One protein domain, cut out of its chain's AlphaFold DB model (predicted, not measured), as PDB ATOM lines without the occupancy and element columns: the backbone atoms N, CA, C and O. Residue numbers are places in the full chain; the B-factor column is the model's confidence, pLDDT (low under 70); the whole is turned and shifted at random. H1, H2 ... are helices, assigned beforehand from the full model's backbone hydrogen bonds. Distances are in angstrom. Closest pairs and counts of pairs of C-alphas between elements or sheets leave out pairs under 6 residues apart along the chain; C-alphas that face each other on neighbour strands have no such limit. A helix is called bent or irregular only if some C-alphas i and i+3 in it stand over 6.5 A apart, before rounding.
ATOM      1  N   SER A 315     204.800 261.120 367.991       92.38
ATOM      2  CA  SER A 315     204.148 261.662 366.787       92.38
ATOM      3  C   SER A 315     202.902 262.497 367.091       92.38
ATOM      4  O   SER A 315     202.732 263.562 366.504       92.38
ATOM      5  N   ALA A 316     202.052 262.057 368.025       93.94
ATOM      6  CA  ALA A 316     200.840 262.788 368.402       93.94
ATOM      7  C   ALA A 316     201.147 264.144 369.066       93.94
ATOM      8  O   ALA A 316     200.507 265.144 368.739       93.94
ATOM      9  N   ALA A 317     202.154 264.188 369.945       95.31
ATOM     10  CA  ALA A 317     202.580 265.409 370.626       95.31
ATOM     11  C   ALA A 317     203.184 266.415 369.638       95.31
ATOM     12  O   ALA A 317     202.804 267.583 369.632       95.31
ATOM     13  N   VAL A 318     204.050 265.952 368.727       96.62
ATOM     14  CA  VAL A 318     204.620 266.799 367.666       96.62
ATOM     15  C   VAL A 318     203.526 267.335 366.744       96.62
ATOM     16  O   VAL A 318     203.474 268.536 366.491       96.62
ATOM     17  N   ASN A 319     202.609 266.481 366.289       96.44
ATOM     18  CA  ASN A 319     201.506 266.897 365.423       96.44
ATOM     19  C   ASN A 319     200.640 267.987 366.075       96.44
ATOM     20  O   ASN A 319     200.198 268.940 365.429       96.44
ATOM     21  N   GLN A 320     200.403 267.861 367.380       96.50
ATOM     22  CA  GLN A 320     199.655 268.842 368.153       96.50
ATOM     23  C   GLN A 320     200.443 270.138 368.375       96.50
ATOM     24  O   GLN A 320     199.869 271.220 368.264       96.50
ATOM     25  N   PHE A 321     201.746 270.042 368.630       97.75
ATOM     26  CA  PHE A 321     202.637 271.190 368.745       97.75
ATOM     27  C   PHE A 321     202.695 272.008 367.453       97.75
ATOM     28  O   PHE A 321     202.517 273.224 367.502       97.75
ATOM     29  N   LEU A 322     202.858 271.355 366.297       97.94
ATOM     30  CA  LEU A 322     202.884 272.029 364.996       97.94
ATOM     31  C   LEU A 322     201.570 272.770 364.710       97.94
ATOM     32  O   LEU A 322     201.598 273.898 364.220       97.94
ATOM     33  N   LEU A 323     200.426 272.179 365.074       97.31
ATOM     34  CA  LEU A 323     199.123 272.841 364.960       97.31
ATOM     35  C   LEU A 323     199.040 274.097 365.838       97.31
ATOM     36  O   LEU A 323     198.634 275.153 365.361       97.31
ATOM     37  N   ILE A 324     199.445 274.005 367.106       97.31
ATOM     38  CA  ILE A 324     199.380 275.139 368.043       97.31
ATOM     39  C   ILE A 324     200.349 276.247 367.627       97.31
ATOM     40  O   ILE A 324     199.990 277.420 367.695       97.31
ATOM     41  N   ALA A 325     201.546 275.893 367.158       97.94
ATOM     42  CA  ALA A 325     202.513 276.842 366.614       97.94
ATOM     43  C   ALA A 325     201.966 277.574 365.383       97.94
ATOM     44  O   ALA A 325     202.093 278.794 365.279       97.94
ATOM     45  N   TRP A 326     201.282 276.859 364.491       98.06
ATOM     46  CA  TRP A 326     200.609 277.478 363.354       98.06
ATOM     47  C   TRP A 326     199.478 278.427 363.783       98.06
ATOM     48  O   TRP A 326     199.371 279.548 363.281       98.06
ATOM     49  N   GLU A 327     198.636 278.025 364.736       96.69
ATOM     50  CA  GLU A 327     197.587 278.889 365.295       96.69
ATOM     51  C   GLU A 327     198.150 280.117 366.021       96.69
ATOM     52  O   GLU A 327     197.546 281.192 365.987       96.69
ATOM     53  N   ASP A 328     199.294 279.975 366.688       96.38
ATOM     54  CA  ASP A 328     200.004 281.083 367.316       96.38
ATOM     55  C   ASP A 328     200.535 282.077 366.286       96.38
ATOM     56  O   ASP A 328     200.283 283.271 366.424       96.38
ATOM     57  N   LEU A 329     201.142 281.601 365.195       96.94
ATOM     58  CA  LEU A 329     201.578 282.460 364.092       96.94
ATOM     59  C   LEU A 329     200.412 283.223 363.464       96.94
ATOM     60  O   LEU A 329     200.510 284.436 363.294       96.94
ATOM     61  N   LYS A 330     199.278 282.566 363.194       95.75
ATOM     62  CA  LYS A 330     198.084 283.244 362.655       95.75
ATOM     63  C   LYS A 330     197.589 284.364 363.576       95.75
ATOM     64  O   LYS A 330     197.232 285.440 363.099       95.75
ATOM     65  N   ARG A 331     197.596 284.147 364.896       94.62
ATOM     66  CA  ARG A 331     197.242 285.183 365.884       94.62
ATOM     67  C   ARG A 331     198.302 286.284 365.952       94.62
ATOM     68  O   ARG A 331     197.959 287.463 365.953       94.62
ATOM     69  N   GLY A 332     199.579 285.913 365.944       91.44
ATOM     70  CA  GLY A 332     200.705 286.843 365.932       91.44
ATOM     71  C   GLY A 332     200.698 287.755 364.705       91.44
ATOM     72  O   GLY A 332     200.939 288.951 364.841       91.44
ATOM     73  N   ARG A 333     200.319 287.231 363.533       92.62
ATOM     74  CA  ARG A 333     200.139 288.004 362.295       92.62
ATOM     75  C   ARG A 333     199.128 289.133 362.466       92.62
ATOM     76  O   ARG A 333     199.374 290.246 362.018       92.62
ATOM     77  N   GLN A 334     198.006 288.860 363.131       91.62
ATOM     78  CA  GLN A 334     196.953 289.853 363.373       91.62
ATOM     79  C   GLN A 334     197.405 290.960 364.334       91.62
ATOM     80  O   GLN A 334     196.940 292.090 364.225       91.62
ATOM     81  N   GLN A 335     198.304 290.644 365.268       90.50
ATOM     82  CA  GLN A 335     198.768 291.575 366.297       90.50
ATOM     83  C   GLN A 335     199.978 292.408 365.853       90.50
ATOM     84  O   GLN A 335     200.043 293.597 366.145       90.50
ATOM     85  N   MET A 336     200.937 291.783 365.168       89.62
ATOM     86  CA  MET A 336     202.237 292.380 364.832       89.62
ATOM     87  C   MET A 336     202.363 292.786 363.357       89.62
ATOM     88  O   MET A 336     203.320 293.468 362.994       89.62
ATOM     89  N   GLY A 337     201.434 292.364 362.493       91.50
ATOM     90  CA  GLY A 337     201.568 292.519 361.045       91.50
ATOM     91  C   GLY A 337     202.791 291.777 360.492       91.50
ATOM     92  O   GLY A 337     203.220 290.758 361.037       91.50
ATOM     93  N   LEU A 338     203.369 292.287 359.400       90.75
ATOM     94  CA  LEU A 338     204.623 291.775 358.831       90.75
ATOM     95  C   LEU A 338     205.844 292.431 359.494       90.75
ATOM     96  O   LEU A 338     206.612 293.142 358.849       90.75
ATOM     97  N   SER A 339     206.004 292.228 360.801       92.25
ATOM     98  CA  SER A 339     207.196 292.677 361.523       92.25
ATOM     99  C   SER A 339     208.401 291.762 361.255       92.25
ATOM    100  O   SER A 339     208.253 290.613 360.829       92.25
ATOM    101  N   VAL A 340     209.608 292.252 361.559       87.12
ATOM    102  CA  VAL A 340     210.846 291.446 361.517       87.12
ATOM    103  C   VAL A 340     210.751 290.248 362.466       87.12
ATOM    104  O   VAL A 340     211.179 289.145 362.146       87.12
ATOM    105  N   GLU A 341     210.147 290.442 363.637       89.00
ATOM    106  CA  GLU A 341     209.934 289.360 364.595       89.00
ATOM    107  C   GLU A 341     209.004 288.279 364.029       89.00
ATOM    108  O   GLU A 341     209.299 287.087 364.126       89.00
ATOM    109  N   TYR A 342     207.907 288.688 363.390       94.06
ATOM    110  CA  TYR A 342     206.983 287.756 362.760       94.06
ATOM    111  C   TYR A 342     207.663 286.947 361.644       94.06
ATOM    112  O   TYR A 342     207.514 285.724 361.603       94.06
ATOM    113  N   SER A 343     208.452 287.591 360.776       92.25
ATOM    114  CA  SER A 343     209.133 286.902 359.672       92.25
ATOM    115  C   SER A 343     210.183 285.895 360.159       92.25
ATOM    116  O   SER A 343     210.305 284.808 359.582       92.25
ATOM    117  N   ILE A 344     210.885 286.195 361.258       89.12
ATOM    118  CA  ILE A 344     211.808 285.258 361.915       89.12
ATOM    119  C   ILE A 344     211.041 284.045 362.454       89.12
ATOM    120  O   ILE A 344     211.408 282.909 362.144       89.12
ATOM    121  N   ARG A 345     209.954 284.263 363.207       93.88
ATOM    122  CA  ARG A 345     209.140 283.171 363.776       93.88
ATOM    123  C   ARG A 345     208.568 282.267 362.683       93.88
ATOM    124  O   ARG A 345     208.653 281.043 362.786       93.88
ATOM    125  N   LEU A 346     208.045 282.863 361.612       96.44
ATOM    126  CA  LEU A 346     207.530 282.151 360.447       96.44
ATOM    127  C   LEU A 346     208.625 281.319 359.757       96.44
ATOM    128  O   LEU A 346     208.412 280.146 359.454       96.44
ATOM    129  N   SER A 347     209.820 281.889 359.581       93.62
ATOM    130  CA  SER A 347     210.973 281.194 358.992       93.62
ATOM    131  C   SER A 347     211.443 280.007 359.839       93.62
ATOM    132  O   SER A 347     211.791 278.955 359.299       93.62
ATOM    133  N   CYS A 348     211.470 280.147 361.168       93.88
ATOM    134  CA  CYS A 348     211.803 279.053 362.084       93.88
ATOM    135  C   CYS A 348     210.752 277.940 362.029       93.88
ATOM    136  O   CYS A 348     211.095 276.767 361.881       93.88
ATOM    137  N   PHE A 349     209.471 278.305 362.056       97.94
ATOM    138  CA  PHE A 349     208.379 277.346 361.952       97.94
ATOM    139  C   PHE A 349     208.390 276.580 360.624       97.94
ATOM    140  O   PHE A 349     208.254 275.356 360.626       97.94
ATOM    141  N   ALA A 350     208.621 277.261 359.499       97.12
ATOM    142  CA  ALA A 350     208.704 276.616 358.193       97.12
ATOM    143  C   ALA A 350     209.862 275.603 358.128       97.12
ATOM    144  O   ALA A 350     209.661 274.469 357.699       97.12
ATOM    145  N   ARG A 351     211.051 275.957 358.640       94.69
ATOM    146  CA  ARG A 351     212.204 275.037 358.714       94.69
ATOM    147  C   ARG A 351     211.950 273.837 359.621       94.69
ATOM    148  O   ARG A 351     212.356 272.720 359.288       94.69
ATOM    149  N   LEU A 352     211.272 274.051 360.746       95.50
ATOM    150  CA  LEU A 352     210.864 272.975 361.644       95.50
ATOM    151  C   LEU A 352     209.883 272.018 360.951       95.50
ATOM    152  O   LEU A 352     210.071 270.802 360.990       95.50
ATOM    153  N   CYS A 353     208.886 272.556 360.247       96.94
ATOM    154  CA  CYS A 353     207.952 271.761 359.453       96.94
ATOM    155  C   CYS A 353     208.686 270.959 358.369       96.94
ATOM    156  O   CYS A 353     208.466 269.756 358.251       96.94
ATOM    157  N   SER A 354     209.624 271.577 357.642       94.44
ATOM    158  CA  SER A 354     210.428 270.897 356.617       94.44
ATOM    159  C   SER A 354     211.249 269.744 357.192       94.44
ATOM    160  O   SER A 354     211.419 268.721 356.529       94.44
ATOM    161  N   HIS A 355     211.742 269.860 358.432       91.75
ATOM    162  CA  HIS A 355     212.407 268.748 359.113       91.75
ATOM    163  C   HIS A 355     211.462 267.549 359.281       91.75
ATOM    164  O   HIS A 355     211.813 266.442 358.869       91.75
ATOM    165  N   PHE A 356     210.268 267.755 359.839       93.94
ATOM    166  CA  PHE A 356     209.327 266.657 360.077       93.94
ATOM    167  C   PHE A 356     208.746 266.081 358.782       93.94
ATOM    168  O   PHE A 356     208.664 264.862 358.653       93.94
ATOM    169  N   VAL A 357     208.437 266.922 357.790       93.38
ATOM    170  CA  VAL A 357     208.009 266.470 356.455       93.38
ATOM    171  C   VAL A 357     209.106 265.638 355.788       93.38
ATOM    172  O   VAL A 357     208.828 264.556 355.273       93.38
ATOM    173  N   GLY A 358     210.363 266.086 355.859       89.81
ATOM    174  CA  GLY A 358     211.512 265.334 355.354       89.81
ATOM    175  C   GLY A 358     211.710 263.991 356.067       89.81
ATOM    176  O   GLY A 358     211.966 262.985 355.411       89.81
ATOM    177  N   SER A 359     211.530 263.948 357.392       87.75
ATOM    178  CA  SER A 359     211.586 262.708 358.181       87.75
ATOM    179  C   SER A 359     210.491 261.719 357.764       87.75
ATOM    180  O   SER A 359     210.778 260.549 357.499       87.75
ATOM    181  N   SER A 360     209.249 262.190 357.609       88.62
ATOM    182  CA  SER A 360     208.140 261.388 357.077       88.62
ATOM    183  C   SER A 360     208.431 260.872 355.667       88.62
ATOM    184  O   SER A 360     208.239 259.685 355.405       88.62
ATOM    185  N   TYR A 361     208.966 261.717 354.781       88.50
ATOM    186  CA  TYR A 361     209.388 261.313 353.438       88.50
ATOM    187  C   TYR A 361     210.449 260.206 353.481       88.50
ATOM    188  O   TYR A 361     210.304 259.191 352.802       88.50
ATOM    189  N   SER A 362     211.488 260.338 354.313       85.56
ATOM    190  CA  SER A 362     212.521 259.305 354.449       85.56
ATOM    191  C   SER A 362     211.963 257.975 354.962       85.56
ATOM    192  O   SER A 362     212.361 256.925 354.459       85.56
ATOM    193  N   LYS A 363     211.019 257.997 355.914       84.12
ATOM    194  CA  LYS A 363     210.335 256.784 356.397       84.12
ATOM    195  C   LYS A 363     209.541 256.105 355.279       84.12
ATOM    196  O   LYS A 363     209.684 254.900 355.082       84.12
ATOM    197  N   VAL A 364     208.775 256.882 354.509       83.44
ATOM    198  CA  VAL A 364     208.014 256.390 353.348       83.44
ATOM    199  C   VAL A 364     208.944 255.779 352.296       83.44
ATOM    200  O   VAL A 364     208.714 254.654 351.857       83.44
ATOM    201  N   LEU A 365     210.027 256.470 351.939       81.94
ATOM    202  CA  LEU A 365     210.976 256.009 350.926       81.94
ATOM    203  C   LEU A 365     211.714 254.731 351.354       81.94
ATOM    204  O   LEU A 365     211.899 253.819 350.548       81.94
ATOM    205  N   ASN A 366     212.140 254.645 352.616       80.12
ATOM    206  CA  ASN A 366     212.802 253.449 353.143       80.12
ATOM    207  C   ASN A 366     211.852 252.245 353.166       80.12
ATOM    208  O   ASN A 366     212.264 251.136 352.838       80.12
ATOM    209  N   HIS A 367     210.581 252.465 353.495       77.75
ATOM    210  CA  HIS A 367     209.562 251.421 353.447       77.75
ATOM    211  C   HIS A 367     209.291 250.943 352.014       77.75
ATOM    212  O   HIS A 367     209.253 249.739 351.768       77.75
ATOM    213  N   ALA A 368     209.190 251.871 351.053       71.94
ATOM    214  CA  ALA A 368     209.034 251.554 349.634       71.94
ATOM    215  C   ALA A 368     210.176 250.672 349.096       71.94
ATOM    216  O   ALA A 368     209.939 249.713 348.364       71.94
ATOM    217  N   ARG A 369     211.420 250.951 349.508       74.88
ATOM    218  CA  ARG A 369     212.607 250.162 349.127       74.88
ATOM    219  C   ARG A 369     212.620 248.745 349.701       74.88
ATOM    220  O   ARG A 369     213.260 247.880 349.116       74.88
ATOM    221  N   ASN A 370     211.923 248.510 350.810       74.19
ATOM    222  CA  ASN A 370     211.836 247.201 351.459       74.19
ATOM    223  C   ASN A 370     210.669 246.343 350.927       74.19
ATOM    224  O   ASN A 370     210.309 245.354 351.561       74.19
ATOM    225  N   GLU A 371     210.054 246.728 349.798       63.34
ATOM    226  CA  GLU A 371     208.950 246.027 349.109       63.34
ATOM    227  C   GLU A 371     207.682 245.777 349.954       63.34
ATOM    228  O   GLU A 371     206.768 245.057 349.544       63.34
ATOM    229  N   GLN A 372     207.566 246.420 351.117       61.41
ATOM    230  CA  GLN A 372     206.353 246.393 351.927       61.41
ATOM    231  C   GLN A 372     205.333 247.377 351.336       61.41
ATOM    232  O   GLN A 372     205.602 248.564 351.162       61.41
ATOM    233  N   ARG A 373     204.143 246.876 350.984       55.25
ATOM    234  CA  ARG A 373     203.160 247.616 350.166       55.25
ATOM    235  C   ARG A 373     202.204 248.524 350.951       55.25
ATOM    236  O   ARG A 373     201.528 249.357 350.355       55.25
ATOM    237  N   THR A 374     202.132 248.395 352.275       61.50
ATOM    238  CA  THR A 374     201.224 249.187 353.120       61.50
ATOM    239  C   THR A 374     202.004 250.138 354.012       61.50
ATOM    240  O   THR A 374     202.584 249.716 355.007       61.50
ATOM    241  N   ILE A 375     202.013 251.424 353.657       65.94
ATOM    242  CA  ILE A 375     202.573 252.484 354.502       65.94
ATOM    243  C   ILE A 375     201.708 252.611 355.761       65.94
ATOM    244  O   ILE A 375     200.500 252.821 355.655       65.94
ATOM    245  N   SER A 376     202.315 252.515 356.949       72.75
ATOM    246  CA  SER A 376     201.591 252.786 358.198       72.75
ATOM    247  C   SER A 376     201.164 254.255 358.255       72.75
ATOM    248  O   SER A 376     201.959 255.156 357.966       72.75
ATOM    249  N   ALA A 377     199.931 254.507 358.704       73.69
ATOM    250  CA  ALA A 377     199.446 255.853 359.015       73.69
ATOM    251  C   ALA A 377     200.365 256.593 360.006       73.69
ATOM    252  O   ALA A 377     200.468 257.820 359.963       73.69
ATOM    253  N   ASP A 378     201.118 255.852 360.822       78.88
ATOM    254  CA  ASP A 378     202.083 256.397 361.777       78.88
ATOM    255  C   ASP A 378     203.210 257.202 361.114       78.88
ATOM    256  O   ASP A 378     203.803 258.072 361.755       78.88
ATOM    257  N   TYR A 379     203.513 256.962 359.830       81.19
ATOM    258  CA  TYR A 379     204.604 257.658 359.132       81.19
ATOM    259  C   TYR A 379     204.271 259.116 358.819       81.19
ATOM    260  O   TYR A 379     205.174 259.950 358.740       81.19
ATOM    261  N   VAL A 380     202.982 259.424 358.668       86.44
ATOM    262  CA  VAL A 380     202.474 260.781 358.424       86.44
ATOM    263  C   VAL A 380     201.768 261.370 359.646       86.44
ATOM    264  O   VAL A 380     201.521 262.573 359.677       86.44
ATOM    265  N   ALA A 381     201.502 260.565 360.682       89.75
ATOM    266  CA  ALA A 381     200.825 260.999 361.904       89.75
ATOM    267  C   ALA A 381     201.483 262.225 362.560       89.75
ATOM    268  O   ALA A 381     200.777 263.087 363.072       89.75
ATOM    269  N   THR A 382     202.814 262.336 362.497       91.94
ATOM    270  CA  THR A 382     203.601 263.461 363.037       91.94
ATOM    271  C   THR A 382     203.247 264.813 362.408       91.94
ATOM    272  O   THR A 382     203.399 265.841 363.060       91.94
ATOM    273  N   ILE A 383     202.785 264.826 361.156       94.12
ATOM    274  CA  ILE A 383     202.553 266.044 360.360       94.12
ATOM    275  C   ILE A 383     201.101 266.183 359.884       94.12
ATOM    276  O   ILE A 383     200.800 267.068 359.088       94.12
ATOM    277  N   ALA A 384     200.194 265.320 360.342       92.69
ATOM    278  CA  ALA A 384     198.840 265.221 359.802       92.69
ATOM    279  C   ALA A 384     198.050 266.546 359.851       92.69
ATOM    280  O   ALA A 384     197.310 266.839 358.920       92.69
ATOM    281  N   ASN A 385     198.234 267.374 360.885       93.12
ATOM    282  CA  ASN A 385     197.532 268.657 361.022       93.12
ATOM    283  C   ASN A 385     198.026 269.729 360.037       93.12
ATOM    284  O   ASN A 385     197.249 270.593 359.631       93.12
ATOM    285  N   ILE A 386     199.310 269.694 359.670       93.25
ATOM    286  CA  ILE A 386     199.900 270.646 358.713       93.25
ATOM    287  C   ILE A 386     199.826 270.132 357.270       93.25
ATOM    288  O   ILE A 386     199.983 270.899 356.327       93.25
ATOM    289  N   LEU A 387     199.550 268.844 357.072       92.31
ATOM    290  CA  LEU A 387     199.289 268.266 355.760       92.31
ATOM    291  C   LEU A 387     197.810 268.481 355.393       92.31
ATOM    292  O   LEU A 387     197.026 267.539 355.345       92.31
ATOM    293  N   SER A 388     197.428 269.738 355.161       92.94
ATOM    294  CA  SER A 388     196.071 270.150 354.781       92.94
ATOM    295  C   SER A 388     196.089 271.220 353.686       92.94
ATOM    296  O   SER A 388     197.096 271.903 353.486       92.94
ATOM    297  N   THR A 389     194.972 271.377 352.970       92.31
ATOM    298  CA  THR A 389     194.807 272.432 351.955       92.31
ATOM    299  C   THR A 389     194.943 273.818 352.576       92.31
ATOM    300  O   THR A 389     195.722 274.627 352.085       92.31
ATOM    301  N   ASP A 390     194.296 274.047 353.723       94.12
ATOM    302  CA  ASP A 390     194.335 275.322 354.449       94.12
ATOM    303  C   ASP A 390     195.763 275.741 354.807       94.12
ATOM    304  O   ASP A 390     196.113 276.920 354.731       94.12
ATOM    305  N   PHE A 391     196.606 274.776 355.184       95.94
ATOM    306  CA  PHE A 391     198.006 275.035 355.493       95.94
ATOM    307  C   PHE A 391     198.805 275.441 354.252       95.94
ATOM    308  O   PHE A 391     199.542 276.425 354.294       95.94
ATOM    309  N   VAL A 392     198.641 274.722 353.136       93.94
ATOM    310  CA  VAL A 392     199.317 275.035 351.864       93.94
ATOM    311  C   VAL A 392     198.892 276.409 351.349       93.94
ATOM    312  O   VAL A 392     199.746 277.228 351.001       93.94
ATOM    313  N   THR A 393     197.589 276.696 351.362       92.62
ATOM    314  CA  THR A 393     197.052 278.004 350.981       92.62
ATOM    315  C   THR A 393     197.611 279.104 351.882       92.62
ATOM    316  O   THR A 393     198.056 280.131 351.371       92.62
ATOM    317  N   TRP A 394     197.660 278.884 353.202       95.44
ATOM    318  CA  TRP A 394     198.236 279.846 354.143       95.44
ATOM    319  C   TRP A 394     199.722 280.113 353.868       95.44
ATOM    320  O   TRP A 394     200.099 281.274 353.729       95.44
ATOM    321  N   ILE A 395     200.557 279.078 353.698       96.12
ATOM    322  CA  ILE A 395     201.986 279.248 353.368       96.12
ATOM    323  C   ILE A 395     202.164 280.035 352.065       96.12
ATOM    324  O   ILE A 395     203.025 280.913 351.993       96.12
ATOM    325  N   ARG A 396     201.342 279.767 351.041       92.75
ATOM    326  CA  ARG A 396     201.370 280.527 349.782       92.75
ATOM    327  C   ARG A 396     201.034 282.004 350.004       92.75
ATOM    328  O   ARG A 396     201.711 282.863 349.443       92.75
ATOM    329  N   CYS A 397     200.014 282.307 350.807       93.12
ATOM    330  CA  CYS A 397     199.655 283.686 351.139       93.12
ATOM    331  C   CYS A 397     200.788 284.404 351.884       93.12
ATOM    332  O   CYS A 397     201.142 285.518 351.515       93.12
ATOM    333  N   GLU A 398     201.404 283.760 352.877       96.06
ATOM    334  CA  GLU A 398     202.542 284.340 353.602       96.06
ATOM    335  C   GLU A 398     203.758 284.563 352.692       96.06
ATOM    336  O   GLU A 398     204.424 285.595 352.789       96.06
ATOM    337  N   TRP A 399     204.029 283.636 351.767       95.69
ATOM    338  CA  TRP A 399     205.076 283.805 350.760       95.69
ATOM    339  C   TRP A 399     204.803 285.040 349.886       95.69
ATOM    340  O   TRP A 399     205.684 285.890 349.739       95.69
ATOM    341  N   LEU A 400     203.581 285.195 349.371       93.69
ATOM    342  CA  LEU A 400     203.201 286.356 348.563       93.69
ATOM    343  C   LEU A 400     203.415 287.684 349.315       93.69
ATOM    344  O   LEU A 400     203.965 288.631 348.755       93.69
ATOM    345  N   GLU A 401     203.013 287.749 350.582       94.25
ATOM    346  CA  GLU A 401     203.144 288.940 351.434       94.25
ATOM    347  C   GLU A 401     204.610 289.322 351.705       94.25
ATOM    348  O   GLU A 401     204.988 290.499 351.629       94.25
ATOM    349  N   LEU A 402     205.459 288.329 351.992       94.81
ATOM    350  CA  LEU A 402     206.901 288.531 352.168       94.81
ATOM    351  C   LEU A 402     207.548 289.065 350.890       94.81
ATOM    352  O   LEU A 402     208.374 289.978 350.936       94.81
ATOM    353  N   GLU A 403     207.137 288.537 349.742       92.31
ATOM    354  CA  GLU A 403     207.667 288.944 348.451       92.31
ATOM    355  C   GLU A 403     207.260 290.374 348.074       92.31
ATOM    356  O   GLU A 403     208.108 291.168 347.656       92.31
ATOM    357  N   GLN A 404     205.994 290.746 348.299       93.19
ATOM    358  CA  GLN A 404     205.520 292.126 348.133       93.19
ATOM    359  C   GLN A 404     206.314 293.107 349.006       93.19
ATOM    360  O   GLN A 404     206.585 294.238 348.598       93.19
ATOM    361  N   SER A 405     206.758 292.637 350.171       93.69
ATOM    362  CA  SER A 405     207.588 293.391 351.113       93.69
ATOM    363  C   SER A 405     209.094 293.271 350.849       93.69
ATOM    364  O   SER A 405     209.892 293.837 351.591       93.69
ATOM    365  N   LYS A 406     209.495 292.583 349.768       93.62
ATOM    366  CA  LYS A 406     210.890 292.365 349.337       93.62
ATOM    367  C   LYS A 406     211.759 291.606 350.351       93.62
ATOM    368  O   LYS A 406     212.986 291.702 350.307       93.62
ATOM    369  N   LEU A 407     211.140 290.815 351.223       92.12
ATOM    370  CA  LEU A 407     211.794 289.954 352.214       92.12
ATOM    371  C   LEU A 407     212.106 288.576 351.607       92.12
ATOM    372  O   LEU A 407     211.596 287.539 352.023       92.12
ATOM    373  N   PHE A 408     212.917 288.562 350.543       92.75
ATOM    374  CA  PHE A 408     213.154 287.352 349.741       92.75
ATOM    375  C   PHE A 408     213.931 286.258 350.483       92.75
ATOM    376  O   PHE A 408     213.791 285.083 350.155       92.75
ATOM    377  N   SER A 409     214.762 286.625 351.464       89.25
ATOM    378  CA  SER A 409     215.512 285.648 352.265       89.25
ATOM    379  C   SER A 409     214.575 284.846 353.166       89.25
ATOM    380  O   SER A 409     214.777 283.653 353.381       89.25
ATOM    381  N   GLU A 410     213.525 285.498 353.648       91.44
ATOM    382  CA  GLU A 410     212.477 284.955 354.498       91.44
ATOM    383  C   GLU A 410     211.483 284.107 353.692       91.44
ATOM    384  O   GLU A 410     210.852 283.221 354.256       91.44
ATOM    385  N   CYS A 411     211.381 284.299 352.369       95.06
ATOM    386  CA  CYS A 411     210.602 283.415 351.494       95.06
ATOM    387  C   CYS A 411     211.223 282.013 351.359       95.06
ATOM    388  O   CYS A 411     210.505 281.043 351.119       95.06
ATOM    389  N   VAL A 412     212.552 281.889 351.490       94.25
ATOM    390  CA  VAL A 412     213.296 280.648 351.201       94.25
ATOM    391  C   VAL A 412     212.749 279.441 351.979       94.25
ATOM    392  O   VAL A 412     212.391 278.454 351.331       94.25
ATOM    393  N   PRO A 413     212.579 279.495 353.318       94.88
ATOM    394  CA  PRO A 413     212.048 278.362 354.074       94.88
ATOM    395  C   PRO A 413     210.630 277.938 353.682       94.88
ATOM    396  O   PRO A 413     210.299 276.759 353.779       94.88
ATOM    397  N   LEU A 414     209.786 278.882 353.254       97.44
ATOM    398  CA  LEU A 414     208.398 278.608 352.872       97.44
ATOM    399  C   LEU A 414     208.354 277.856 351.543       97.44
ATOM    400  O   LEU A 414     207.655 276.852 351.419       97.44
ATOM    401  N   VAL A 415     209.137 278.313 350.565       96.75
ATOM    402  CA  VAL A 415     209.248 277.659 349.256       96.75
ATOM    403  C   VAL A 415     209.849 276.258 349.404       96.75
ATOM    404  O   VAL A 415     209.369 275.311 348.784       96.75
ATOM    405  N   GLU A 416     210.858 276.099 350.262       93.75
ATOM    406  CA  GLU A 416     211.435 274.787 350.575       93.75
ATOM    407  C   GLU A 416     210.428 273.855 351.253       93.75
ATOM    408  O   GLU A 416     210.352 272.682 350.892       93.75
ATOM    409  N   LEU A 417     209.616 274.364 352.184       96.62
ATOM    410  CA  LEU A 417     208.552 273.582 352.813       96.62
ATOM    411  C   LEU A 417     207.525 273.096 351.784       96.62
ATOM    412  O   LEU A 417     207.177 271.915 351.786       96.62
ATOM    413  N   LEU A 418     207.081 273.970 350.876       96.94
ATOM    414  CA  LEU A 418     206.181 273.583 349.786       96.94
ATOM    415  C   LEU A 418     206.807 272.501 348.897       96.94
ATOM    416  O   LEU A 418     206.128 271.538 348.540       96.94
ATOM    417  N   ALA A 419     208.103 272.607 348.589       94.69
ATOM    418  CA  ALA A 419     208.811 271.593 347.812       94.69
ATOM    419  C   ALA A 419     208.885 270.249 348.557       94.69
ATOM    420  O   ALA A 419     208.608 269.205 347.966       94.69
ATOM    421  N   CYS A 420     209.183 270.261 349.862       94.06
ATOM    422  CA  CYS A 420     209.182 269.060 350.701       94.06
ATOM    423  C   CYS A 420     207.798 268.397 350.761       94.06
ATOM    424  O   CYS A 420     207.702 267.171 350.704       94.06
ATOM    425  N   ILE A 421     206.724 269.189 350.848       95.31
ATOM    426  CA  ILE A 421     205.349 268.676 350.821       95.31
ATOM    427  C   ILE A 421     205.049 268.040 349.457       95.31
ATOM    428  O   ILE A 421     204.586 266.902 349.421       95.31
ATOM    429  N   ALA A 422     205.360 268.709 348.341       93.38
ATOM    430  CA  ALA A 422     205.158 268.159 346.995       93.38
ATOM    431  C   ALA A 422     205.921 266.838 346.780       93.38
ATOM    432  O   ALA A 422     205.382 265.878 346.217       93.38
ATOM    433  N   GLN A 423     207.151 266.762 347.291       91.38
ATOM    434  CA  GLN A 423     207.971 265.558 347.250       91.38
ATOM    435  C   GLN A 423     207.344 264.412 348.060       91.38
ATOM    436  O   GLN A 423     207.218 263.295 347.561       91.38
ATOM    437  N   LEU A 424     206.885 264.681 349.287       90.81
ATOM    438  CA  LEU A 424     206.183 263.688 350.103       90.81
ATOM    439  C   LEU A 424     204.895 263.201 349.425       90.81
ATOM    440  O   LEU A 424     204.646 261.998 349.380       90.81
ATOM    441  N   LEU A 425     204.086 264.116 348.886       90.88
ATOM    442  CA  LEU A 425     202.846 263.776 348.184       90.88
ATOM    443  C   LEU A 425     203.109 262.857 346.988       90.88
ATOM    444  O   LEU A 425     202.332 261.932 346.756       90.88
ATOM    445  N   THR A 426     204.214 263.073 346.271       88.69
ATOM    446  CA  THR A 426     204.620 262.221 345.148       88.69
ATOM    447  C   THR A 426     204.827 260.775 345.596       88.69
ATOM    448  O   THR A 426     204.242 259.854 345.023       88.69
ATOM    449  N   GLU A 427     205.577 260.559 346.676       85.62
ATOM    450  CA  GLU A 427     205.822 259.205 347.189       85.62
ATOM    451  C   GLU A 427     204.576 258.567 347.808       85.62
ATOM    452  O   GLU A 427     204.334 257.374 347.619       85.62
ATOM    453  N   LEU A 428     203.747 259.350 348.507       85.38
ATOM    454  CA  LEU A 428     202.481 258.856 349.053       85.38
ATOM    455  C   LEU A 428     201.520 258.390 347.951       85.38
ATOM    456  O   LEU A 428     200.736 257.475 348.180       85.38
ATOM    457  N   GLN A 429     201.568 258.988 346.760       79.62
ATOM    458  CA  GLN A 429     200.745 258.552 345.631       79.62
ATOM    459  C   GLN A 429     201.331 257.332 344.905       79.62
ATOM    460  O   GLN A 429     200.560 256.485 344.457       79.62
ATOM    461  N   ASN A 430     202.660 257.222 344.825       77.38
ATOM    462  CA  ASN A 430     203.344 256.103 344.170       77.38
ATOM    463  C   ASN A 430     203.265 254.793 344.960       77.38
ATOM    464  O   ASN A 430     203.046 253.731 344.380       77.38
ATOM    465  N   TRP A 431     203.465 254.859 346.278       67.50
ATOM    466  CA  TRP A 431     203.772 253.669 347.078       67.50
ATOM    467  C   TRP A 431     202.703 253.296 348.094       67.50
ATOM    468  O   TRP A 431     202.784 252.224 348.693       67.50
ATOM    469  N   ASN A 432     201.704 254.149 348.322       63.09
ATOM    470  CA  ASN A 432     200.716 253.869 349.349       63.09
ATOM    471  C   ASN A 432     199.544 253.055 348.806       63.09
ATOM    472  O   ASN A 432     198.826 253.516 347.927       63.09
ATOM    473  N   GLN A 433     199.300 251.869 349.360       65.06
ATOM    474  CA  GLN A 433     198.063 251.124 349.104       65.06
ATOM    475  C   GLN A 433     196.916 251.504 350.057       65.06
ATOM    476  O   GLN A 433     195.785 251.098 349.808       65.06
ATOM    477  N   ASP A 434     197.164 252.296 351.112       72.81
ATOM    478  CA  ASP A 434     196.096 252.790 351.989       72.81
ATOM    479  C   ASP A 434     195.277 253.875 351.270       72.81
ATOM    480  O   ASP A 434     195.719 255.014 351.067       72.81
ATOM    481  N   GLU A 435     194.050 253.512 350.896       74.69
ATOM    482  CA  GLU A 435     193.112 254.408 350.226       74.69
ATOM    483  C   GLU A 435     192.796 255.661 351.044       74.69
ATOM    484  O   GLU A 435     192.557 256.708 350.451       74.69
ATOM    485  N   ARG A 436     192.852 255.614 352.382       79.38
ATOM    486  CA  ARG A 436     192.556 256.778 353.233       79.38
ATOM    487  C   ARG A 436     193.620 257.853 353.084       79.38
ATOM    488  O   ARG A 436     193.288 259.026 352.948       79.38
ATOM    489  N   ILE A 437     194.894 257.461 353.059       79.12
ATOM    490  CA  ILE A 437     196.010 258.402 352.896       79.12
ATOM    491  C   ILE A 437     196.040 258.937 351.460       79.12
ATOM    492  O   ILE A 437     196.248 260.134 351.245       79.12
ATOM    493  N   ARG A 438     195.766 258.086 350.462       78.56
ATOM    494  CA  ARG A 438     195.616 258.540 349.070       78.56
ATOM    495  C   ARG A 438     194.448 259.505 348.906       78.56
ATOM    496  O   ARG A 438     194.596 260.513 348.223       78.56
ATOM    497  N   PHE A 439     193.312 259.221 349.536       81.12
ATOM    498  CA  PHE A 439     192.136 260.083 349.518       81.12
ATOM    499  C   PHE A 439     192.419 261.424 350.205       81.12
ATOM    500  O   PHE A 439     192.156 262.465 349.614       81.12
ATOM    501  N   ALA A 440     193.037 261.413 351.388       83.50
ATOM    502  CA  ALA A 440     193.383 262.625 352.133       83.50
ATOM    503  C   ALA A 440     194.433 263.504 351.427       83.50
ATOM    504  O   ALA A 440     194.409 264.723 351.562       83.50
ATOM    505  N   SER A 441     195.340 262.913 350.643       86.38
ATOM    506  CA  SER A 441     196.373 263.660 349.906       86.38
ATOM    507  C   SER A 441     195.904 264.224 348.559       86.38
ATOM    508  O   SER A 441     196.554 265.126 348.031       86.38
ATOM    509  N   ARG A 442     194.775 263.755 348.003       84.94
ATOM    510  CA  ARG A 442     194.224 264.257 346.726       84.94
ATOM    511  C   ARG A 442     193.867 265.750 346.758       84.94
ATOM    512  O   ARG A 442     194.329 266.444 345.857       84.94
ATOM    513  N   PRO A 443     193.126 266.276 347.757       87.25
ATOM    514  CA  PRO A 443     192.827 267.709 347.836       87.25
ATOM    515  C   PRO A 443     194.084 268.575 347.926       87.25
ATOM    516  O   PRO A 443     194.156 269.639 347.329       87.25
ATOM    517  N   ILE A 444     195.111 268.093 348.629       90.62
ATOM    518  CA  ILE A 444     196.375 268.818 348.789       90.62
ATOM    519  C   ILE A 444     197.138 268.832 347.469       90.62
ATOM    520  O   ILE A 444     197.600 269.881 347.039       90.62
ATOM    521  N   ARG A 445     197.224 267.686 346.780       87.94
ATOM    522  CA  ARG A 445     197.773 267.622 345.419       87.94
ATOM    523  C   ARG A 445     197.026 268.573 344.487       87.94
ATOM    524  O   ARG A 445     197.666 269.267 343.707       87.94
ATOM    525  N   TYR A 446     195.700 268.615 344.578       85.50
ATOM    526  CA  TYR A 446     194.889 269.545 343.806       85.50
ATOM    527  C   TYR A 446     195.241 271.000 344.134       85.50
ATOM    528  O   TYR A 446     195.442 271.759 343.207       85.50
ATOM    529  N   GLU A 447     195.466 271.389 345.390       87.50
ATOM    530  CA  GLU A 447     195.908 272.761 345.719       87.50
ATOM    531  C   GLU A 447     197.261 273.141 345.074       87.50
ATOM    532  O   GLU A 447     197.484 274.303 344.739       87.50
ATOM    533  N   PHE A 448     198.163 272.177 344.853       88.69
ATOM    534  CA  PHE A 448     199.419 272.422 344.128       88.69
ATOM    535  C   PHE A 448     199.226 272.563 342.611       88.69
ATOM    536  O   PHE A 448     199.986 273.296 341.978       88.69
ATOM    537  N   LEU A 449     198.271 271.832 342.033       85.38
ATOM    538  CA  LEU A 449     198.103 271.699 340.582       85.38
ATOM    539  C   LEU A 449     196.908 272.488 340.025       85.38
ATOM    540  O   LEU A 449     196.820 272.665 338.821       85.38
ATOM    541  N   ASN A 450     195.978 272.941 340.867       78.38
ATOM    542  CA  ASN A 450     194.762 273.605 340.424       78.38
ATOM    543  C   ASN A 450     195.011 275.069 340.066       78.38
ATOM    544  O   ASN A 450     195.741 275.803 340.742       78.38
ATOM    545  N   GLU A 451     194.322 275.497 339.016       64.88
ATOM    546  CA  GLU A 451     194.555 276.753 338.311       64.88
ATOM    547  C   GLU A 451     193.286 277.576 338.105       64.88
ATOM    548  O   GLU A 451     193.353 278.613 337.449       64.88
ATOM    549  N   ASP A 452     192.160 277.217 338.740       61.12
ATOM    550  CA  ASP A 452     190.881 277.956 338.656       61.12
ATOM    551  C   ASP A 452     190.975 279.450 339.042       61.12
ATOM    552  O   ASP A 452     190.007 280.207 338.963       61.12
ATOM    553  N   THR A 453     192.152 279.923 339.458       57.00
ATOM    554  CA  THR A 453     192.442 281.330 339.682       57.00
ATOM    555  C   THR A 453     193.767 281.733 339.027       57.00
ATOM    556  O   THR A 453     194.743 280.986 339.045       57.00
ATOM    557  N   LYS A 454     193.872 282.999 338.592       57.12
ATOM    558  CA  LYS A 454     195.140 283.682 338.225       57.12
ATOM    559  C   LYS A 454     196.236 283.574 339.312       57.12
ATOM    560  O   LYS A 454     197.388 283.932 339.085       57.12
ATOM    561  N   TYR A 455     195.865 283.101 340.498       60.28
ATOM    562  CA  TYR A 455     196.698 282.931 341.676       60.28
ATOM    563  C   TYR A 455     197.154 281.477 341.894       60.28
ATOM    564  O   TYR A 455     197.742 281.189 342.936       60.28
ATOM    565  N   GLY A 456     196.909 280.563 340.943       81.44
ATOM    566  CA  GLY A 456     197.409 279.184 340.976       81.44
ATOM    567  C   GLY A 456     198.922 279.115 341.221       81.44
ATOM    568  O   GLY A 456     199.679 279.987 340.781       81.44
ATOM    569  N   LEU A 457     199.376 278.096 341.958       88.25
ATOM    570  CA  LEU A 457     200.762 278.014 342.433       88.25
ATOM    571  C   LEU A 457     201.778 277.927 341.279       88.25
ATOM    572  O   LEU A 457     202.834 278.552 341.357       88.25
ATOM    573  N   ILE A 458     201.444 277.223 340.191       88.62
ATOM    574  CA  ILE A 458     202.287 277.099 338.986       88.62
ATOM    575  C   ILE A 458     202.432 278.447 338.277       88.62
ATOM    576  O   ILE A 458     203.550 278.897 338.023       88.62
ATOM    577  N   CYS A 459     201.313 279.130 338.025       87.69
ATOM    578  CA  CYS A 459     201.288 280.482 337.466       87.69
ATOM    579  C   CYS A 459     202.118 281.464 338.307       87.69
ATOM    580  O   CYS A 459     202.920 282.237 337.770       87.69
ATOM    581  N   PHE A 460     201.959 281.412 339.632       89.69
ATOM    582  CA  PHE A 460     202.726 282.243 340.550       89.69
ATOM    583  C   PHE A 460     204.227 281.930 340.469       89.69
ATOM    584  O   PHE A 460     205.030 282.836 340.244       89.69
ATOM    585  N   LEU A 461     204.609 280.653 340.535       92.75
ATOM    586  CA  LEU A 461     205.996 280.202 340.423       92.75
ATOM    587  C   LEU A 461     206.646 280.621 339.095       92.75
ATOM    588  O   LEU A 461     207.769 281.130 339.091       92.75
ATOM    589  N   ARG A 462     205.934 280.471 337.972       92.62
ATOM    590  CA  ARG A 462     206.381 280.934 336.648       92.62
ATOM    591  C   ARG A 462     206.672 282.430 336.653       92.62
ATOM    592  O   ARG A 462     207.729 282.846 336.180       92.62
ATOM    593  N   SER A 463     205.754 283.232 337.199       92.12
ATOM    594  CA  SER A 463     205.942 284.680 337.329       92.12
ATOM    595  C   SER A 463     207.213 285.004 338.116       92.12
ATOM    596  O   SER A 463     207.990 285.861 337.691       92.12
ATOM    597  N   GLN A 464     207.479 284.282 339.209       93.94
ATOM    598  CA  GLN A 464     208.674 284.509 340.024       93.94
ATOM    599  C   GLN A 464     209.974 284.141 339.325       93.94
ATOM    600  O   GLN A 464     210.925 284.921 339.324       93.94
ATOM    601  N   LEU A 465     210.010 282.983 338.668       95.50
ATOM    602  CA  LEU A 465     211.177 282.547 337.905       95.50
ATOM    603  C   LEU A 465     211.502 283.504 336.750       95.50
ATOM    604  O   LEU A 465     212.676 283.763 336.471       95.50
ATOM    605  N   LYS A 466     210.468 284.045 336.096       94.25
ATOM    606  CA  LYS A 466     210.607 284.981 334.975       94.25
ATOM    607  C   LYS A 466     211.045 286.374 335.424       94.25
ATOM    608  O   LYS A 466     211.909 286.973 334.792       94.25
ATOM    609  N   ASN A 467     210.478 286.877 336.519       93.75
ATOM    610  CA  ASN A 467     210.733 288.231 337.019       93.75
ATOM    611  C   ASN A 467     211.918 288.316 337.997       93.75
ATOM    612  O   ASN A 467     212.167 289.384 338.564       93.75
ATOM    613  N   PHE A 468     212.658 287.220 338.195       95.56
ATOM    614  CA  PHE A 468     213.794 287.177 339.106       95.56
ATOM    615  C   PHE A 468     214.899 288.170 338.710       95.56
ATOM    616  O   PHE A 468     215.369 288.190 337.569       95.56
ATOM    617  N   LYS A 469     215.374 288.965 339.680       93.44
ATOM    618  CA  LYS A 469     216.422 289.979 339.478       93.44
ATOM    619  C   LYS A 469     217.661 289.690 340.316       93.44
ATOM    620  O   LYS A 469     217.687 289.949 341.515       93.44
ATOM    621  N   TRP A 470     218.743 289.296 339.648       89.88
ATOM    622  CA  TRP A 470     220.053 289.033 340.265       89.88
ATOM    623  C   TRP A 470     220.642 290.197 341.075       89.88
ATOM    624  O   TRP A 470     221.490 289.969 341.928       89.88
ATOM    625  N   SER A 471     220.238 291.441 340.800       88.00
ATOM    626  CA  SER A 471     220.742 292.629 341.498       88.00
ATOM    627  C   SER A 471     220.079 292.890 342.852       88.00
ATOM    628  O   SER A 471     220.566 293.736 343.593       88.00
ATOM    629  N   GLY A 472     218.958 292.231 343.159       85.62
ATOM    630  CA  GLY A 472     218.173 292.519 344.368       85.62
ATOM    631  C   GLY A 472     217.490 291.313 345.004       85.62
ATOM    632  O   GLY A 472     216.847 291.472 346.035       85.62
ATOM    633  N   MET A 473     217.613 290.125 344.413       92.88
ATOM    634  CA  MET A 473     217.066 288.883 344.952       92.88
ATOM    635  C   MET A 473     218.198 287.881 345.205       92.88
ATOM    636  O   MET A 473     219.114 287.768 344.381       92.88
ATOM    637  N   PRO A 474     218.164 287.144 346.325       91.50
ATOM    638  CA  PRO A 474     219.253 286.261 346.700       91.50
ATOM    639  C   PRO A 474     219.202 284.954 345.890       91.50
ATOM    640  O   PRO A 474     218.139 284.452 345.525       91.50
ATOM    641  N   ALA A 475     220.370 284.386 345.580       90.31
ATOM    642  CA  ALA A 475     220.474 283.212 344.706       90.31
ATOM    643  C   ALA A 475     219.839 281.944 345.307       90.31
ATOM    644  O   ALA A 475     219.339 281.097 344.568       90.31
ATOM    645  N   ASN A 476     219.827 281.822 346.637       88.44
ATOM    646  CA  ASN A 476     219.151 280.730 347.337       88.44
ATOM    647  C   ASN A 476     217.626 280.775 347.149       88.44
ATOM    648  O   ASN A 476     217.026 279.719 347.009       88.44
ATOM    649  N   TYR A 477     217.012 281.957 347.030       94.12
ATOM    650  CA  TYR A 477     215.594 282.071 346.679       94.12
ATOM    651  C   TYR A 477     215.313 281.464 345.305       94.12
ATOM    652  O   TYR A 477     214.465 280.582 345.187       94.12
ATOM    653  N   LEU A 478     216.098 281.827 344.285       95.00
ATOM    654  CA  LEU A 478     215.979 281.218 342.955       95.00
ATOM    655  C   LEU A 478     216.190 279.698 342.994       95.00
ATOM    656  O   LEU A 478     215.494 278.953 342.302       95.00
ATOM    657  N   ALA A 479     217.141 279.229 343.805       91.75
ATOM    658  CA  ALA A 479     217.395 277.807 343.969       91.75
ATOM    659  C   ALA A 479     216.172 277.064 344.509       91.75
ATOM    660  O   ALA A 479     215.803 276.048 343.917       91.75
ATOM    661  N   SER A 480     215.525 277.588 345.552       93.00
ATOM    662  CA  SER A 480     214.321 276.999 346.143       93.00
ATOM    663  C   SER A 480     213.132 277.028 345.181       93.00
ATOM    664  O   SER A 480     212.412 276.035 345.103       93.00
ATOM    665  N   LEU A 481     212.969 278.087 344.374       96.00
ATOM    666  CA  LEU A 481     211.935 278.140 343.327       96.00
ATOM    667  C   LEU A 481     212.098 277.002 342.310       96.00
ATOM    668  O   LEU A 481     211.135 276.312 341.980       96.00
ATOM    669  N   PHE A 482     213.320 276.759 341.835       94.94
ATOM    670  CA  PHE A 482     213.575 275.649 340.915       94.94
ATOM    671  C   PHE A 482     213.416 274.275 341.573       94.94
ATOM    672  O   PHE A 482     213.016 273.331 340.894       94.94
ATOM    673  N   THR A 483     213.714 274.142 342.867       92.25
ATOM    674  CA  THR A 483     213.434 272.907 343.614       92.25
ATOM    675  C   THR A 483     211.935 272.646 343.661       92.25
ATOM    676  O   THR A 483     211.504 271.555 343.297       92.25
ATOM    677  N   LEU A 484     211.137 273.658 344.016       94.62
ATOM    678  CA  LEU A 484     209.680 273.559 344.007       94.62
ATOM    679  C   LEU A 484     209.158 273.194 342.612       94.62
ATOM    680  O   LEU A 484     208.378 272.255 342.496       94.62
ATOM    681  N   LEU A 485     209.648 273.851 341.551       94.56
ATOM    682  CA  LEU A 485     209.283 273.520 340.169       94.56
ATOM    683  C   LEU A 485     209.543 272.043 339.859       94.56
ATOM    684  O   LEU A 485     208.694 271.364 339.288       94.56
ATOM    685  N   SER A 486     210.721 271.550 340.235       92.19
ATOM    686  CA  SER A 486     211.142 270.173 339.993       92.19
ATOM    687  C   SER A 486     210.211 269.165 340.666       92.19
ATOM    688  O   SER A 486     209.789 268.197 340.035       92.19
ATOM    689  N   GLU A 487     209.844 269.416 341.924       91.25
ATOM    690  CA  GLU A 487     208.971 268.522 342.688       91.25
ATOM    691  C   GLU A 487     207.500 268.631 342.262       91.25
ATOM    692  O   GLU A 487     206.823 267.611 342.144       91.25
ATOM    693  N   MET A 488     207.017 269.820 341.895       90.56
ATOM    694  CA  MET A 488     205.693 269.983 341.276       90.56
ATOM    695  C   MET A 488     205.602 269.262 339.928       90.56
ATOM    696  O   MET A 488     204.591 268.632 339.626       90.56
ATOM    697  N   SER A 489     206.678 269.290 339.140       89.25
ATOM    698  CA  SER A 489     206.726 268.606 337.846       89.25
ATOM    699  C   SER A 489     206.845 267.080 337.969       89.25
ATOM    700  O   SER A 489     206.603 266.365 336.995       89.25
ATOM    701  N   ASN A 490     207.263 266.566 339.131       88.25
ATOM    702  CA  ASN A 490     207.165 265.145 339.466       88.25
ATOM    703  C   ASN A 490     205.733 264.808 339.898       88.25
ATOM    704  O   ASN A 490     205.155 263.842 339.404       88.25
ATOM    705  N   LEU A 491     205.137 265.647 340.747       87.62
ATOM    706  CA  LEU A 491     203.774 265.483 341.247       87.62
ATOM    707  C   LEU A 491     202.718 265.498 340.125       87.62
ATOM    708  O   LEU A 491     201.722 264.770 340.200       87.62
ATOM    709  N   SER A 492     202.929 266.295 339.072       84.75
ATOM    710  CA  SER A 492     202.059 266.327 337.887       84.75
ATOM    711  C   SER A 492     202.200 265.079 337.012       84.75
ATOM    712  O   SER A 492     201.203 264.589 336.495       84.75
ATOM    713  N   SER A 493     203.409 264.512 336.908       80.31
ATOM    714  CA  SER A 493     203.697 263.333 336.071       80.31
ATOM    715  C   SER A 493     203.065 262.028 336.569       80.31
ATOM    716  O   SER A 493     203.065 261.021 335.861       80.31
ATOM    717  N   LEU A 494     202.515 262.038 337.784       74.06
ATOM    718  CA  LEU A 494     201.809 260.904 338.361       74.06
ATOM    719  C   LEU A 494     200.480 260.695 337.639       74.06
ATOM    720  O   LEU A 494     199.488 261.376 337.923       74.06
ATOM    721  N   SER A 495     200.446 259.714 336.738       57.12
ATOM    722  CA  SER A 495     199.183 259.205 336.223       57.12
ATOM    723  C   SER A 495     198.446 258.519 337.369       57.12
ATOM    724  O   SER A 495     198.954 257.633 338.056       57.12
ATOM    725  N   SER A 496     197.225 258.955 337.629       52.28
ATOM    726  CA  SER A 496     196.340 258.212 338.508       52.28
ATOM    727  C   SER A 496     194.972 258.193 337.877       52.28
ATOM    728  O   SER A 496     194.497 259.240 337.454       52.28
ATOM    729  N   THR A 497     194.392 256.997 337.876       50.50
ATOM    730  CA  THR A 497     192.967 256.650 337.859       50.50
ATOM    731  C   THR A 497     192.132 257.611 338.715       50.50
ATOM    732  O   THR A 497     191.681 257.287 339.815       50.50
ATOM    733  N   LEU A 498     191.989 258.846 338.257       54.06
ATOM    734  CA  LEU A 498     191.159 259.876 338.854       54.06
ATOM    735  C   LEU A 498     189.907 260.026 337.990       54.06
ATOM    736  O   LEU A 498     189.870 259.576 336.848       54.06
ATOM    737  N   SER A 499     188.845 260.608 338.547       56.81
ATOM    738  CA  SER A 499     187.662 260.908 337.741       56.81
ATOM    739  C   SER A 499     188.021 261.890 336.620       56.81
ATOM    740  O   SER A 499     188.956 262.678 336.761       56.81
ATOM    741  N   SER A 500     187.243 261.867 335.536       58.47
ATOM    742  CA  SER A 500     187.377 262.751 334.361       58.47
ATOM    743  C   SER A 500     187.700 264.224 334.677       58.47
ATOM    744  O   SER A 500     188.464 264.854 333.956       58.47
ATOM    745  N   THR A 501     187.186 264.769 335.785       60.62
ATOM    746  CA  THR A 501     187.439 266.149 336.235       60.62
ATOM    747  C   THR A 501     188.905 266.419 336.590       60.62
ATOM    748  O   THR A 501     189.415 267.503 336.336       60.62
ATOM    749  N   TYR A 502     189.610 265.445 337.165       62.28
ATOM    750  CA  TYR A 502     191.018 265.605 337.541       62.28
ATOM    751  C   TYR A 502     191.974 265.357 336.371       62.28
ATOM    752  O   TYR A 502     193.081 265.891 336.371       62.28
ATOM    753  N   GLU A 503     191.573 264.550 335.386       62.69
ATOM    754  CA  GLU A 503     192.368 264.335 334.171       62.69
ATOM    755  C   GLU A 503     192.489 265.627 333.355       62.69
ATOM    756  O   GLU A 503     193.575 265.935 332.866       62.69
ATOM    757  N   GLN A 504     191.416 266.424 333.290       66.44
ATOM    758  CA  GLN A 504     191.440 267.739 332.648       66.44
ATOM    759  C   GLN A 504     192.451 268.685 333.317       66.44
ATOM    760  O   GLN A 504     193.291 269.273 332.639       66.44
ATOM    761  N   VAL A 505     192.435 268.757 334.651       66.19
ATOM    762  CA  VAL A 505     193.341 269.612 335.440       66.19
ATOM    763  C   VAL A 505     194.805 269.209 335.235       66.19
ATOM    764  O   VAL A 505     195.672 270.069 335.123       66.19
ATOM    765  N   ILE A 506     195.098 267.905 335.138       67.75
ATOM    766  CA  ILE A 506     196.457 267.404 334.864       67.75
ATOM    767  C   ILE A 506     196.917 267.776 333.446       67.75
ATOM    768  O   ILE A 506     198.090 268.104 333.261       67.75
ATOM    769  N   GLY A 507     196.016 267.742 332.459       68.19
ATOM    770  CA  GLY A 507     196.305 268.185 331.092       68.19
ATOM    771  C   GLY A 507     196.700 269.661 331.042       68.19
ATOM    772  O   GLY A 507     197.795 269.984 330.586       68.19
ATOM    773  N   GLU A 508     195.864 270.532 331.610       72.50
ATOM    774  CA  GLU A 508     196.111 271.983 331.687       72.50
ATOM    775  C   GLU A 508     197.423 272.292 332.435       72.50
ATOM    776  O   GLU A 508     198.281 273.024 331.936       72.50
ATOM    777  N   THR A 509     197.653 271.617 333.565       74.94
ATOM    778  CA  THR A 509     198.903 271.685 334.344       74.94
ATOM    779  C   THR A 509     200.137 271.331 333.504       74.94
ATOM    780  O   THR A 509     201.193 271.959 333.627       74.94
ATOM    781  N   SER A 510     200.051 270.277 332.686       77.94
ATOM    782  CA  SER A 510     201.176 269.811 331.872       77.94
ATOM    783  C   SER A 510     201.570 270.855 330.830       77.94
ATOM    784  O   SER A 510     202.761 271.102 330.635       77.94
ATOM    785  N   ASP A 511     200.587 271.494 330.201       80.19
ATOM    786  CA  ASP A 511     200.826 272.552 329.223       80.19
ATOM    787  C   ASP A 511     201.482 273.775 329.878       80.19
ATOM    788  O   ASP A 511     202.452 274.319 329.350       80.19
ATOM    789  N   GLN A 512     201.056 274.149 331.087       80.69
ATOM    790  CA  GLN A 512     201.678 275.249 331.829       80.69
ATOM    791  C   GLN A 512     203.118 274.965 332.264       80.69
ATOM    792  O   GLN A 512     203.980 275.850 332.231       80.69
ATOM    793  N   LEU A 513     203.404 273.734 332.689       84.81
ATOM    794  CA  LEU A 513     204.769 273.326 333.003       84.81
ATOM    795  C   LEU A 513     205.642 273.344 331.744       84.81
ATOM    796  O   LEU A 513     206.772 273.828 331.804       84.81
ATOM    797  N   ASN A 514     205.115 272.892 330.603       86.00
ATOM    798  CA  ASN A 514     205.803 272.994 329.315       86.00
ATOM    799  C   ASN A 514     206.138 274.454 328.985       86.00
ATOM    800  O   ASN A 514     207.283 274.761 328.665       86.00
ATOM    801  N   ASP A 515     205.196 275.368 329.191       88.38
ATOM    802  CA  ASP A 515     205.378 276.814 329.041       88.38
ATOM    803  C   ASP A 515     206.558 277.383 329.855       88.38
ATOM    804  O   ASP A 515     207.220 278.331 329.425       88.38
ATOM    805  N   ILE A 516     206.851 276.816 331.032       90.81
ATOM    806  CA  ILE A 516     208.020 277.184 331.849       90.81
ATOM    807  C   ILE A 516     209.319 276.689 331.200       90.81
ATOM    808  O   ILE A 516     210.306 277.427 331.166       90.81
ATOM    809  N   PHE A 517     209.331 275.462 330.674       90.00
ATOM    810  CA  PHE A 517     210.494 274.876 329.993       90.00
ATOM    811  C   PHE A 517     210.773 275.502 328.611       90.00
ATOM    812  O   PHE A 517     211.881 275.363 328.085       90.00
ATOM    813  N   MET A 518     209.797 276.226 328.057       90.69
ATOM    814  CA  MET A 518     209.902 276.998 326.813       90.69
ATOM    815  C   MET A 518     210.353 278.458 327.031       90.69
ATOM    816  O   MET A 518     210.713 279.154 326.081       90.69
ATOM    817  N   ASP A 519     210.343 278.964 328.270       92.94
ATOM    818  CA  ASP A 519     210.673 280.366 328.551       92.94
ATOM    819  C   ASP A 519     212.196 280.585 328.643       92.94
ATOM    820  O   ASP A 519     212.884 280.127 329.563       92.94
TER     821      ASP A 519
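What this domain is: This is residues 315 to 519 of the 614 residues of the protein "Timeless protein" of Ostreococcus tauri (UniProt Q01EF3). Three helical hairpins, H1 with H2, H4 with H5 and H7 with H8, are stacked in a row; H2, H5 and H8 lie side by side as one layer, with H5 in the middle. H4 and H6 both pack on H5, and H9 covers the end of the stack at H7 and H8. The printed part has 205 residues with nine named helices, H1 to H9 in order, and no named strand: all helix. It is compact, with a radius of gyration of the C-alphas of 17.0 A and spans of 47 by 45 by 28 A.

Where its parts are: H1, residues 315 to 336, begins at C-alpha 315 (204.148, 261.662, 366.787) and is 30.8 A long. H2, residues 340 to 369, is 43.1 A long. H3 is residues 378 to 381, H4 389 to 404, H5 408 to 431 with 35.1 A, and H6 435 to 449. H5 and H6 are irregular, only just: C-alphas 410 and 413 are 6.6 A apart, 440 and 443 6.7 A. H7 is residues 457 to 467, H8 475 to 493, and H9 500 to 517, ending at C-alpha 517 (210.494, 274.876, 329.993).

How they stand to each other: H1 and H2 touch at a shallow tilt of 25 degrees, opposite ways, closest at C-alphas 333 and 342, 6.9 A. H3 touches H2, closest at C-alphas 379 and 360, 5.5 A. H5 touches H2 and H8, each at 21 degrees, a shallow tilt, the same way; its closest C-alphas are 417 to 354, 5.0 A, and 419 to 484, 4.4 A. H4 to H9 form a bundle, a group of touching helices, with H6 the hub, touching five. H7 and H9 touch at 9 degrees, a shallow tilt, closest at C-alphas 462 and 516, 6.3 A. H1 and H9 are apart. Every O i to N i+4 pair is within hydrogen-bond range in H2, H4 and H7; the figures are 17 of 18 in H1, 17 of 20 in H5, 9 of 11 in H6, 14 of 15 in H8 and 13 of 14 in H9, and H3 is too short for one.

The domain as a whole: The two C-alphas farthest apart, 335 and 371, are 49.7 A apart. The printed part has no cut and no long link. pLDDT is under 70 at residues 371 to 375, 431 to 433, 451 to 455 and 495 to 507.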